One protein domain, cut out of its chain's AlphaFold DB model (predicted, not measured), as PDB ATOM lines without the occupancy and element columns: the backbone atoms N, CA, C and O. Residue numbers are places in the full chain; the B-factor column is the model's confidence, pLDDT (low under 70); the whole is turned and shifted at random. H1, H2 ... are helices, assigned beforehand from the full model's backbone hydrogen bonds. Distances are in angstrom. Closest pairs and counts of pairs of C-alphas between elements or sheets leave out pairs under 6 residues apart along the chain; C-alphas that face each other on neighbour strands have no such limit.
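This is residues 149 to 236 of the 241 residues of the protein "Autophagy-related protein" of Perkinsus olseni (UniProt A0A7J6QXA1). The longest helix, H3, crosses H2 and H4 near the middle, and the shorter helices H1 and H5 sit at opposite edges. The 88 printed residues hold five named helices, H1 to H5 in order, and no named strand: all helix. The whole is compact, with a radius of gyration of the C-alphas of 12.8 A and spans of 39 by 31 by 18 A.

Start at H1, residues 149 to 154, which touches H2, residues 162 to 173, about perpendicular at 78 degrees; the closest C-alphas are Val 154 and Arg 164, 6.1 A. With residues 163 to 167 alone, H2 touches H3, residues 183 to 199, closest at C-alphas Thr 167 and Arg 190, 5.7 A. With residues 193 to 197 alone, H3 touches H4, residues 209 to 223, at a steep tilt of 64 degrees, opposite ways; C-alphas Val 197 and Ala 216 are closest, 5.5 A. H5, residues 225 to 234, is close to H4 but not clearly touching. Every O i to N i+4 pair in H1 to H5 is within hydrogen-bond range.

Find C-alpha 149 at (-15.586, -18.734, -16.182), where H1 begins, 8.7 A long. H2 measures 16.4 A, H3 23.9 A, H4 20.7 A, and H5 14.5 A to C-alpha 234 at (-20.256, -41.312, -13.128).

The printed part has no cut and no long link. Look for pLDDT under 70 at residues 149 to 152, 156 to 161, 180, 198 to 206 and 234.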
ATOM      1  N   TRP A 149     -17.033 -18.549 -16.108       63.16
ATOM      2  CA  TRP A 149     -15.586 -18.734 -16.182       63.16
ATOM      3  C   TRP A 149     -15.150 -20.196 -16.376       63.16
ATOM      4  O   TRP A 149     -14.233 -20.444 -17.153       63.16
ATOM      5  N   TRP A 150     -15.811 -21.172 -15.740       63.53
ATOM      6  CA  TRP A 150     -15.432 -22.585 -15.871       63.53
ATOM      7  C   TRP A 150     -15.749 -23.139 -17.262       63.53
ATOM      8  O   TRP A 150     -14.883 -23.751 -17.881       63.53
ATOM      9  N   HIS A 151     -16.925 -22.827 -17.818       69.38
ATOM     10  CA  HIS A 151     -17.239 -23.169 -19.212       69.38
ATOM     11  C   HIS A 151     -16.243 -22.518 -20.174       69.38
ATOM     12  O   HIS A 151     -15.664 -23.179 -21.028       69.38
ATOM     13  N   LYS A 152     -15.935 -21.237 -19.946       69.31
ATOM     14  CA  LYS A 152     -14.904 -20.488 -20.672       69.31
ATOM     15  C   LYS A 152     -13.506 -21.116 -20.583       69.31
ATOM     16  O   LYS A 152     -12.747 -21.028 -21.549       69.31
ATOM     17  N   TRP A 153     -13.157 -21.732 -19.458       72.56
ATOM     18  CA  TRP A 153     -11.883 -22.424 -19.255       72.56
ATOM     19  C   TRP A 153     -11.856 -23.794 -19.947       72.56
ATOM     20  O   TRP A 153     -10.884 -24.111 -20.630       72.56
ATOM     21  N   VAL A 154     -12.935 -24.575 -19.833       70.62
ATOM     22  CA  VAL A 154     -13.083 -25.902 -20.460       70.62
ATOM     23  C   VAL A 154     -13.169 -25.800 -21.987       70.62
ATOM     24  O   VAL A 154     -12.524 -26.571 -22.696       70.62
ATOM     25  N   ASP A 155     -13.897 -24.812 -22.511       74.31
ATOM     26  CA  ASP A 155     -14.067 -24.602 -23.954       74.31
ATOM     27  C   ASP A 155     -12.925 -23.831 -24.618       74.31
ATOM     28  O   ASP A 155     -12.860 -23.777 -25.849       74.31
ATOM     29  N   GLY A 156     -12.016 -23.261 -23.821       63.16
ATOM     30  CA  GLY A 156     -10.918 -22.422 -24.288       63.16
ATOM     31  C   GLY A 156     -11.405 -21.051 -24.765       63.16
ATOM     32  O   GLY A 156     -11.809 -20.878 -25.912       63.16
ATOM     33  N   SER A 157     -11.329 -20.042 -23.894       58.16
ATOM     34  CA  SER A 157     -11.699 -18.652 -24.232       58.16
ATOM     35  C   SER A 157     -10.616 -17.866 -24.967       58.16
ATOM     36  O   SER A 157     -10.893 -16.786 -25.480       58.16
ATOM     37  N   ASN A 158      -9.388 -18.385 -25.008       55.59
ATOM     38  CA  ASN A 158      -8.263 -17.758 -25.693       55.59
ATOM     39  C   ASN A 158      -8.073 -18.413 -27.077       55.59
ATOM     40  O   ASN A 158      -8.047 -19.646 -27.135       55.59
ATOM     41  N   PRO A 159      -7.877 -17.652 -28.173       50.75
ATOM     42  CA  PRO A 159      -7.601 -18.200 -29.508       50.75
ATOM     43  C   PRO A 159      -6.412 -19.175 -29.562       50.75
ATOM     44  O   PRO A 159      -6.342 -20.016 -30.455       50.75
ATOM     45  N   GLU A 160      -5.502 -19.108 -28.586       50.66
ATOM     46  CA  GLU A 160      -4.328 -19.982 -28.485       50.66
ATOM     47  C   GLU A 160      -4.580 -21.304 -27.739       50.66
ATOM     48  O   GLU A 160      -3.727 -22.192 -27.740       50.66
ATOM     49  N   ASP A 161      -5.754 -21.494 -27.128       68.31
ATOM     50  CA  ASP A 161      -6.035 -22.654 -26.275       68.31
ATOM     51  C   ASP A 161      -6.894 -23.732 -26.952       68.31
ATOM     52  O   ASP A 161      -7.764 -24.371 -26.354       68.31
ATOM     53  N   TRP A 162      -6.616 -23.975 -28.234       72.69
ATOM     54  CA  TRP A 162      -7.277 -25.009 -29.038       72.69
ATOM     55  C   TRP A 162      -7.158 -26.414 -28.418       72.69
ATOM     56  O   TRP A 162      -8.000 -27.276 -28.658       72.69
ATOM     57  N   THR A 163      -6.137 -26.639 -27.589       76.25
ATOM     58  CA  THR A 163      -5.867 -27.919 -26.918       76.25
ATOM     59  C   THR A 163      -6.927 -28.290 -25.874       76.25
ATOM     60  O   THR A 163      -7.343 -29.450 -25.812       76.25
ATOM     61  N   ARG A 164      -7.422 -27.318 -25.089       79.31
ATOM     62  CA  ARG A 164      -8.521 -27.541 -24.132       79.31
ATOM     63  C   ARG A 164      -9.824 -27.814 -24.871       79.31
ATOM     64  O   ARG A 164     -10.469 -28.825 -24.610       79.31
ATOM     65  N   LYS A 165     -10.108 -27.016 -25.902       81.31
ATOM     66  CA  LYS A 165     -11.269 -27.199 -26.779       81.31
ATOM     67  C   LYS A 165     -11.288 -28.570 -27.466       81.31
ATOM     68  O   LYS A 165     -12.327 -29.224 -27.515       81.31
ATOM     69  N   ALA A 166     -10.144 -29.032 -27.973       81.12
ATOM     70  CA  ALA A 166     -10.019 -30.350 -28.596       81.12
ATOM     71  C   ALA A 166     -10.267 -31.488 -27.591       81.12
ATOM     72  O   ALA A 166     -10.984 -32.437 -27.906       81.12
ATOM     73  N   THR A 167      -9.743 -31.354 -26.369       84.25
ATOM     74  CA  THR A 167      -9.945 -32.324 -25.281       84.25
ATOM     75  C   THR A 167     -11.411 -32.363 -24.831       84.25
ATOM     76  O   THR A 167     -11.992 -33.442 -24.727       84.25
ATOM     77  N   ALA A 168     -12.048 -31.204 -24.643       83.88
ATOM     78  CA  ALA A 168     -13.465 -31.105 -24.286       83.88
ATOM     79  C   ALA A 168     -14.374 -31.711 -25.369       83.88
ATOM     80  O   ALA A 168     -15.269 -32.495 -25.065       83.88
ATOM     81  N   ASN A 169     -14.106 -31.428 -26.648       84.75
ATOM     82  CA  ASN A 169     -14.855 -32.013 -27.766       84.75
ATOM     83  C   ASN A 169     -14.666 -33.531 -27.884       84.75
ATOM     84  O   ASN A 169     -15.603 -34.246 -28.248       84.75
ATOM     85  N   PHE A 170     -13.472 -34.040 -27.573       86.12
ATOM     86  CA  PHE A 170     -13.238 -35.476 -27.475       86.12
ATOM     87  C   PHE A 170     -14.107 -36.104 -26.375       86.12
ATOM     88  O   PHE A 170     -14.846 -37.046 -26.661       86.12
ATOM     89  N   LEU A 171     -14.103 -35.548 -25.163       85.12
ATOM     90  CA  LEU A 171     -14.904 -36.059 -24.044       85.12
ATOM     91  C   LEU A 171     -16.411 -36.027 -24.349       85.12
ATOM     92  O   LEU A 171     -17.087 -37.041 -24.174       85.12
ATOM     93  N   ARG A 172     -16.905 -34.943 -24.962       85.12
ATOM     94  CA  ARG A 172     -18.299 -34.847 -25.437       85.12
ATOM     95  C   ARG A 172     -18.659 -35.933 -26.443       85.12
ATOM     96  O   ARG A 172     -19.712 -36.550 -26.324       85.12
ATOM     97  N   SER A 173     -17.780 -36.229 -27.407       82.88
ATOM     98  CA  SER A 173     -18.032 -37.330 -28.355       82.88
ATOM     99  C   SER A 173     -18.059 -38.706 -27.707       82.88
ATOM    100  O   SER A 173     -18.638 -39.631 -28.263       82.88
ATOM    101  N   GLN A 174     -17.465 -38.834 -26.522       84.69
ATOM    102  CA  GLN A 174     -17.549 -40.040 -25.714       84.69
ATOM    103  C   GLN A 174     -18.753 -40.024 -24.761       84.69
ATOM    104  O   GLN A 174     -18.830 -40.917 -23.924       84.69
ATOM    105  N   LYS A 175     -19.694 -39.074 -24.901       82.69
ATOM    106  CA  LYS A 175     -20.872 -38.890 -24.029       82.69
ATOM    107  C   LYS A 175     -20.506 -38.602 -22.568       82.69
ATOM    108  O   LYS A 175     -21.216 -39.004 -21.652       82.69
ATOM    109  N   ILE A 176     -19.379 -37.924 -22.359       82.31
ATOM    110  CA  ILE A 176     -18.912 -37.485 -21.045       82.31
ATOM    111  C   ILE A 176     -19.006 -35.967 -21.013       82.31
ATOM    112  O   ILE A 176     -18.467 -35.305 -21.905       82.31
ATOM    113  N   ASP A 177     -19.660 -35.420 -19.996       80.56
ATOM    114  CA  ASP A 177     -19.693 -33.974 -19.808       80.56
ATOM    115  C   ASP A 177     -18.341 -33.487 -19.242       80.56
ATOM    116  O   ASP A 177     -17.936 -33.876 -18.142       80.56
ATOM    117  N   PRO A 178     -17.585 -32.657 -19.986       79.44
ATOM    118  CA  PRO A 178     -16.308 -32.150 -19.515       79.44
ATOM    119  C   PRO A 178     -16.442 -31.113 -18.393       79.44
ATOM    120  O   PRO A 178     -15.460 -30.874 -17.694       79.44
ATOM    121  N   TYR A 179     -17.607 -30.493 -18.188       73.75
ATOM    122  CA  TYR A 179     -17.787 -29.462 -17.160       73.75
ATOM    123  C   TYR A 179     -17.907 -30.034 -15.745       73.75
ATOM    124  O   TYR A 179     -17.639 -29.324 -14.775       73.75
ATOM    125  N   ILE A 180     -18.246 -31.316 -15.627       68.25
ATOM    126  CA  ILE A 180     -18.401 -32.023 -14.349       68.25
ATOM    127  C   ILE A 180     -17.159 -32.835 -13.947       68.25
ATOM    128  O   ILE A 180     -17.120 -33.404 -12.859       68.25
ATOM    129  N   LEU A 181     -16.123 -32.862 -14.793       71.00
ATOM    130  CA  LEU A 181     -14.838 -33.494 -14.483       71.00
ATOM    131  C   LEU A 181     -13.958 -32.595 -13.602       71.00
ATOM    132  O   LEU A 181     -13.926 -31.372 -13.754       71.00
ATOM    133  N   GLU A 182     -13.168 -33.209 -12.716       71.25
ATOM    134  CA  GLU A 182     -12.168 -32.477 -11.936       71.25
ATOM    135  C   GLU A 182     -11.085 -31.864 -12.841       71.25
ATOM    136  O   GLU A 182     -10.648 -32.459 -13.829       71.25
ATOM    137  N   GLN A 183     -10.582 -30.680 -12.470       70.19
ATOM    138  CA  GLN A 183      -9.554 -29.972 -13.242       70.19
ATOM    139  C   GLN A 183      -8.288 -30.817 -13.458       70.19
ATOM    140  O   GLN A 183      -7.686 -30.762 -14.529       70.19
ATOM    141  N   ALA A 184      -7.892 -31.609 -12.457       72.94
ATOM    142  CA  ALA A 184      -6.746 -32.505 -12.553       72.94
ATOM    143  C   ALA A 184      -6.966 -33.602 -13.605       72.94
ATOM    144  O   ALA A 184      -6.064 -33.891 -14.391       72.94
ATOM    145  N   ASP A 185      -8.170 -34.171 -13.669       77.81
ATOM    146  CA  ASP A 185      -8.521 -35.176 -14.668       77.81
ATOM    147  C   ASP A 185      -8.581 -34.582 -16.074       77.81
ATOM    148  O   ASP A 185      -8.016 -35.166 -17.000       77.81
ATOM    149  N   LEU A 186      -9.171 -33.395 -16.235       79.12
ATOM    150  CA  LEU A 186      -9.167 -32.665 -17.507       79.12
ATOM    151  C   LEU A 186      -7.745 -32.354 -17.986       79.12
ATOM    152  O   LEU A 186      -7.435 -32.555 -19.158       79.12
ATOM    153  N   GLU A 187      -6.860 -31.902 -17.097       78.06
ATOM    154  CA  GLU A 187      -5.474 -31.590 -17.451       78.06
ATOM    155  C   GLU A 187      -4.666 -32.864 -17.752       78.06
ATOM    156  O   GLU A 187      -3.827 -32.865 -18.652       78.06
ATOM    157  N   ASN A 188      -4.953 -33.979 -17.074       83.12
ATOM    158  CA  ASN A 188      -4.375 -35.287 -17.393       83.12
ATOM    159  C   ASN A 188      -4.811 -35.772 -18.780       83.12
ATOM    160  O   ASN A 188      -3.970 -36.198 -19.576       83.12
ATOM    161  N   TRP A 189      -6.105 -35.669 -19.093       81.94
ATOM    162  CA  TRP A 189      -6.636 -35.971 -20.420       81.94
ATOM    163  C   TRP A 189      -6.033 -35.068 -21.487       81.94
ATOM    164  O   TRP A 189      -5.611 -35.567 -22.525       81.94
ATOM    165  N   ARG A 190      -5.905 -33.768 -21.215       83.38
ATOM    166  CA  ARG A 190      -5.266 -32.806 -22.118       83.38
ATOM    167  C   ARG A 190      -3.808 -33.163 -22.376       83.38
ATOM    168  O   ARG A 190      -3.406 -33.219 -23.532       83.38
ATOM    169  N   ARG A 191      -3.011 -33.408 -21.332       79.69
ATOM    170  CA  ARG A 191      -1.592 -33.784 -21.473       79.69
ATOM    171  C   ARG A 191      -1.447 -35.030 -22.324       79.69
ATOM    172  O   ARG A 191      -0.676 -35.019 -23.273       79.69
ATOM    173  N   TRP A 192      -2.231 -36.060 -22.025       80.56
ATOM    174  CA  TRP A 192      -2.194 -37.306 -22.774       80.56
ATOM    175  C   TRP A 192      -2.645 -37.117 -24.232       80.56
ATOM    176  O   TRP A 192      -1.941 -37.531 -25.150       80.56
ATOM    177  N   PHE A 193      -3.761 -36.419 -24.462       80.94
ATOM    178  CA  PHE A 193      -4.275 -36.137 -25.804       80.94
ATOM    179  C   PHE A 193      -3.257 -35.340 -26.628       80.94
ATOM    180  O   PHE A 193      -3.023 -35.634 -27.797       80.94
ATOM    181  N   MET A 194      -2.578 -34.378 -26.000       78.94
ATOM    182  CA  MET A 194      -1.504 -33.614 -26.626       78.94
ATOM    183  C   MET A 194      -0.264 -34.455 -26.905       78.94
ATOM    184  O   MET A 194       0.339 -34.268 -27.958       78.94
ATOM    185  N   THR A 195       0.107 -35.389 -26.028       78.38
ATOM    186  CA  THR A 195       1.172 -36.358 -26.314       78.38
ATOM    187  C   THR A 195       0.831 -37.165 -27.565       78.38
ATOM    188  O   THR A 195       1.662 -37.234 -28.468       78.38
ATOM    189  N   GLU A 196      -0.402 -37.654 -27.715       76.44
ATOM    190  CA  GLU A 196      -0.746 -38.444 -28.905       76.44
ATOM    191  C   GLU A 196      -0.829 -37.601 -30.181       76.44
ATOM    192  O   GLU A 196      -0.320 -38.017 -31.224       76.44
ATOM    193  N   VAL A 197      -1.349 -36.371 -30.101       75.25
ATOM    194  CA  VAL A 197      -1.307 -35.421 -31.226       75.25
ATOM    195  C   VAL A 197       0.138 -35.079 -31.607       75.25
ATOM    196  O   VAL A 197       0.440 -34.919 -32.793       75.25
ATOM    197  N   GLN A 198       1.048 -34.946 -30.636       68.88
ATOM    198  CA  GLN A 198       2.437 -34.542 -30.872       68.88
ATOM    199  C   GLN A 198       3.345 -35.675 -31.356       68.88
ATOM    200  O   GLN A 198       4.224 -35.375 -32.163       68.88
ATOM    201  N   TYR A 199       3.147 -36.909 -30.885       65.69
ATOM    202  CA  TYR A 199       4.078 -38.026 -31.098       65.69
ATOM    203  C   TYR A 199       3.531 -39.150 -31.984       65.69
ATOM    204  O   TYR A 199       4.316 -39.811 -32.657       65.69
ATOM    205  N   PHE A 200       2.215 -39.371 -32.023       58.09
ATOM    206  CA  PHE A 200       1.640 -40.577 -32.639       58.09
ATOM    207  C   PHE A 200       0.731 -40.292 -33.838       58.09
ATOM    208  O   PHE A 200       0.417 -41.195 -34.607       58.09
ATOM    209  N   ALA A 201       0.358 -39.029 -34.054       59.47
ATOM    210  CA  ALA A 201      -0.529 -38.624 -35.140       59.47
ATOM    211  C   ALA A 201       0.174 -38.350 -36.493       59.47
ATOM    212  O   ALA A 201      -0.459 -37.848 -37.420       59.47
ATOM    213  N   GLY A 202       1.458 -38.692 -36.632       58.56
ATOM    214  CA  GLY A 202       2.221 -38.576 -37.882       58.56
ATOM    215  C   GLY A 202       3.151 -37.358 -37.972       58.56
ATOM    216  O   GLY A 202       3.250 -36.549 -37.050       58.56
ATOM    217  N   ASP A 203       3.859 -37.267 -39.100       61.09
ATOM    218  CA  ASP A 203       4.901 -36.273 -39.389       61.09
ATOM    219  C   ASP A 203       4.341 -34.833 -39.362       61.09
ATOM    220  O   ASP A 203       3.397 -34.509 -40.094       61.09
ATOM    221  N   ARG A 204       4.905 -33.970 -38.499       60.56
ATOM    222  CA  ARG A 204       4.391 -32.613 -38.207       60.56
ATOM    223  C   ARG A 204       4.331 -31.712 -39.438       60.56
ATOM    224  O   ARG A 204       3.502 -30.805 -39.450       60.56
ATOM    225  N   GLU A 205       5.199 -31.944 -40.418       61.72
ATOM    226  CA  GLU A 205       5.312 -31.118 -41.626       61.72
ATOM    227  C   GLU A 205       4.361 -31.547 -42.749       61.72
ATOM    228  O   GLU A 205       4.018 -30.732 -43.600       61.72
ATOM    229  N   LYS A 206       3.914 -32.809 -42.759       67.19
ATOM    230  CA  LYS A 206       3.147 -33.383 -43.880       67.19
ATOM    231  C   LYS A 206       1.659 -33.524 -43.598       67.19
ATOM    232  O   LYS A 206       0.866 -33.507 -44.534       67.19
ATOM    233  N   VAL A 207       1.279 -33.686 -42.331       71.44
ATOM    234  CA  VAL A 207      -0.108 -33.972 -41.943       71.44
ATOM    235  C   VAL A 207      -0.735 -32.746 -41.268       71.44
ATOM    236  O   VAL A 207      -0.246 -32.309 -40.219       71.44
ATOM    237  N   PRO A 208      -1.838 -32.193 -41.811       81.31
ATOM    238  CA  PRO A 208      -2.544 -31.068 -41.206       81.31
ATOM    239  C   PRO A 208      -2.988 -31.360 -39.767       81.31
ATOM    240  O   PRO A 208      -3.399 -32.471 -39.430       81.31
ATOM    241  N   LEU A 209      -2.989 -30.332 -38.911       76.25
ATOM    242  CA  LEU A 209      -3.346 -30.456 -37.490       76.25
ATOM    243  C   LEU A 209      -4.720 -31.113 -37.263       76.25
ATOM    244  O   LEU A 209      -4.892 -31.874 -36.315       76.25
ATOM    245  N   ARG A 210      -5.689 -30.854 -38.147       76.94
ATOM    246  CA  ARG A 210      -7.047 -31.406 -38.057       76.94
ATOM    247  C   ARG A 210      -7.070 -32.933 -38.170       76.94
ATOM    248  O   ARG A 210      -7.706 -33.582 -37.348       76.94
ATOM    249  N   GLU A 211      -6.333 -33.490 -39.128       79.81
ATOM    250  CA  GLU A 211      -6.229 -34.944 -39.323       79.81
ATOM    251  C   GLU A 211      -5.475 -35.601 -38.157       79.81
ATOM    252  O   GLU A 211      -5.793 -36.704 -37.717       79.81
ATOM    253  N   ARG A 212      -4.510 -34.877 -37.580       78.81
ATOM    254  CA  ARG A 212      -3.772 -35.340 -36.402       78.81
ATOM    255  C   ARG A 212      -4.650 -35.426 -35.154       78.81
ATOM    256  O   ARG A 212      -4.525 -36.369 -34.378       78.81
ATOM    257  N   ILE A 213      -5.546 -34.456 -34.974       80.88
ATOM    258  CA  ILE A 213      -6.543 -34.457 -33.895       80.88
ATOM    259  C   ILE A 213      -7.504 -35.638 -34.059       80.88
ATOM    260  O   ILE A 213      -7.823 -36.289 -33.072       80.88
ATOM    261  N   GLU A 214      -7.946 -35.934 -35.282       81.06
ATOM    262  CA  GLU A 214      -8.859 -37.049 -35.565       81.06
ATOM    263  C   GLU A 214      -8.224 -38.405 -35.231       81.06
ATOM    264  O   GLU A 214      -8.757 -39.134 -34.398       81.06
ATOM    265  N   LYS A 215      -7.005 -38.667 -35.724       81.50
ATOM    266  CA  LYS A 215      -6.247 -39.884 -35.373       81.50
ATOM    267  C   LYS A 215      -6.022 -40.026 -33.867       81.50
ATOM    268  O   LYS A 215      -6.126 -41.123 -33.322       81.50
ATOM    269  N   ALA A 216      -5.727 -38.922 -33.179       82.38
ATOM    270  CA  ALA A 216      -5.559 -38.935 -31.730       82.38
ATOM    271  C   ALA A 216      -6.864 -39.282 -30.993       82.38
ATOM    272  O   ALA A 216      -6.804 -39.971 -29.979       82.38
ATOM    273  N   ARG A 217      -8.037 -38.865 -31.496       82.50
ATOM    274  CA  ARG A 217      -9.346 -39.228 -30.913       82.50
ATOM    275  C   ARG A 217      -9.632 -40.717 -31.036       82.50
ATOM    276  O   ARG A 217     -10.048 -41.317 -30.049       82.50
ATOM    277  N   ASP A 218      -9.376 -41.308 -32.197       83.19
ATOM    278  CA  ASP A 218      -9.622 -42.738 -32.417       83.19
ATOM    279  C   ASP A 218      -8.709 -43.594 -31.533       83.19
ATOM    280  O   ASP A 218      -9.158 -44.526 -30.858       83.19
ATOM    281  N   LEU A 219      -7.431 -43.212 -31.444       82.25
ATOM    282  CA  LEU A 219      -6.470 -43.862 -30.555       82.25
ATOM    283  C   LEU A 219      -6.879 -43.718 -29.080       82.25
ATOM    284  O   LEU A 219      -6.752 -44.666 -28.307       82.25
ATOM    285  N   ALA A 220      -7.394 -42.550 -28.690       79.56
ATOM    286  CA  ALA A 220      -7.870 -42.276 -27.336       79.56
ATOM    287  C   ALA A 220      -9.075 -43.117 -26.940       79.56
ATOM    288  O   ALA A 220      -9.103 -43.651 -25.829       79.56
ATOM    289  N   ALA A 221     -10.041 -43.249 -27.848       81.31
ATOM    290  CA  ALA A 221     -11.218 -44.077 -27.640       81.31
ATOM    291  C   ALA A 221     -10.815 -45.543 -27.434       81.31
ATOM    292  O   ALA A 221     -11.223 -46.161 -26.455       81.31
ATOM    293  N   SER A 222      -9.924 -46.069 -28.282       82.19
ATOM    294  CA  SER A 222      -9.470 -47.460 -28.191       82.19
ATOM    295  C   SER A 222      -8.615 -47.738 -26.943       82.19
ATOM    296  O   SER A 222      -8.861 -48.701 -26.217       82.19
ATOM    297  N   LYS A 223      -7.625 -46.885 -26.649       82.00
ATOM    298  CA  LYS A 223      -6.612 -47.130 -25.604       82.00
ATOM    299  C   LYS A 223      -7.127 -46.897 -24.183       82.00
ATOM    300  O   LYS A 223      -6.657 -47.552 -23.256       82.00
ATOM    301  N   HIS A 224      -8.086 -45.986 -23.998       81.25
ATOM    302  CA  HIS A 224      -8.628 -45.629 -22.679       81.25
ATOM    303  C   HIS A 224     -10.080 -46.057 -22.473       81.25
ATOM    304  O   HIS A 224     -10.746 -45.537 -21.578       81.25
ATOM    305  N   GLN A 225     -10.560 -47.035 -23.244       82.31
ATOM    306  CA  GLN A 225     -11.945 -47.511 -23.212       82.31
ATOM    307  C   GLN A 225     -12.454 -47.794 -21.785       82.31
ATOM    308  O   GLN A 225     -13.473 -47.252 -21.376       82.31
ATOM    309  N   ALA A 226     -11.691 -48.530 -20.968       80.31
ATOM    310  CA  ALA A 226     -12.081 -48.844 -19.587       80.31
ATOM    311  C   ALA A 226     -12.192 -47.602 -18.677       80.31
ATOM    312  O   ALA A 226     -13.052 -47.536 -17.795       80.31
ATOM    313  N   LYS A 227     -11.330 -46.598 -18.889       80.44
ATOM    314  CA  LYS A 227     -11.367 -45.336 -18.139       80.44
ATOM    315  C   LYS A 227     -12.545 -44.476 -18.597       80.44
ATOM    316  O   LYS A 227     -13.229 -43.904 -17.754       80.44
ATOM    317  N   LEU A 228     -12.811 -44.435 -19.903       82.25
ATOM    318  CA  LEU A 228     -13.966 -43.755 -20.487       82.25
ATOM    319  C   LEU A 228     -15.280 -44.377 -20.007       82.25
ATOM    320  O   LEU A 228     -16.176 -43.643 -19.610       82.25
ATOM    321  N   ASP A 229     -15.376 -45.704 -19.934       80.62
ATOM    322  CA  ASP A 229     -16.577 -46.390 -19.443       80.62
ATOM    323  C   ASP A 229     -16.821 -46.145 -17.953       80.62
ATOM    324  O   ASP A 229     -17.965 -45.972 -17.528       80.62
ATOM    325  N   LYS A 230     -15.756 -46.051 -17.146       81.12
ATOM    326  CA  LYS A 230     -15.878 -45.613 -15.750       81.12
ATOM    327  C   LYS A 230     -16.395 -44.177 -15.668       81.12
ATOM    328  O   LYS A 230     -17.295 -43.918 -14.874       81.12
ATOM    329  N   LEU A 231     -15.852 -43.269 -16.481       77.00
ATOM    330  CA  LEU A 231     -16.267 -41.866 -16.497       77.00
ATOM    331  C   LEU A 231     -17.713 -41.707 -16.975       77.00
ATOM    332  O   LEU A 231     -18.473 -41.030 -16.302       77.00
ATOM    333  N   ARG A 232     -18.138 -42.403 -18.031       78.00
ATOM    334  CA  ARG A 232     -19.531 -42.400 -18.524       78.00
ATOM    335  C   ARG A 232     -20.550 -42.765 -17.450       78.00
ATOM    336  O   ARG A 232     -21.604 -42.154 -17.379       78.00
ATOM    337  N   ARG A 233     -20.233 -43.753 -16.604       75.44
ATOM    338  CA  ARG A 233     -21.122 -44.187 -15.511       75.44
ATOM    339  C   ARG A 233     -21.285 -43.140 -14.413       75.44
ATOM    340  O   ARG A 233     -22.302 -43.148 -13.735       75.44
ATOM    341  N   HIS A 234     -20.273 -42.303 -14.206       68.88
ATOM    342  CA  HIS A 234     -20.256 -41.312 -13.128       68.88
ATOM    343  C   HIS A 234     -20.591 -39.897 -13.624       68.88
ATOM    344  O   HIS A 234     -21.016 -39.071 -12.826       68.88
ATOM    345  N   TYR A 235     -20.398 -39.629 -14.919       72.81
ATOM    346  CA  TYR A 235     -20.442 -38.304 -15.538       72.81
ATOM    347  C   TYR A 235     -21.102 -38.341 -16.935       72.81
ATOM    348  O   TYR A 235     -20.446 -38.009 -17.932       72.81
ATOM    349  N   PRO A 236     -22.361 -38.800 -17.054       76.50
ATOM    350  CA  PRO A 236     -23.061 -38.820 -18.333       76.50
ATOM    351  C   PRO A 236     -23.342 -37.393 -18.820       76.50
ATOM    352  O   PRO A 236     -23.702 -36.522 -18.032       76.50
TER     353      PRO A 236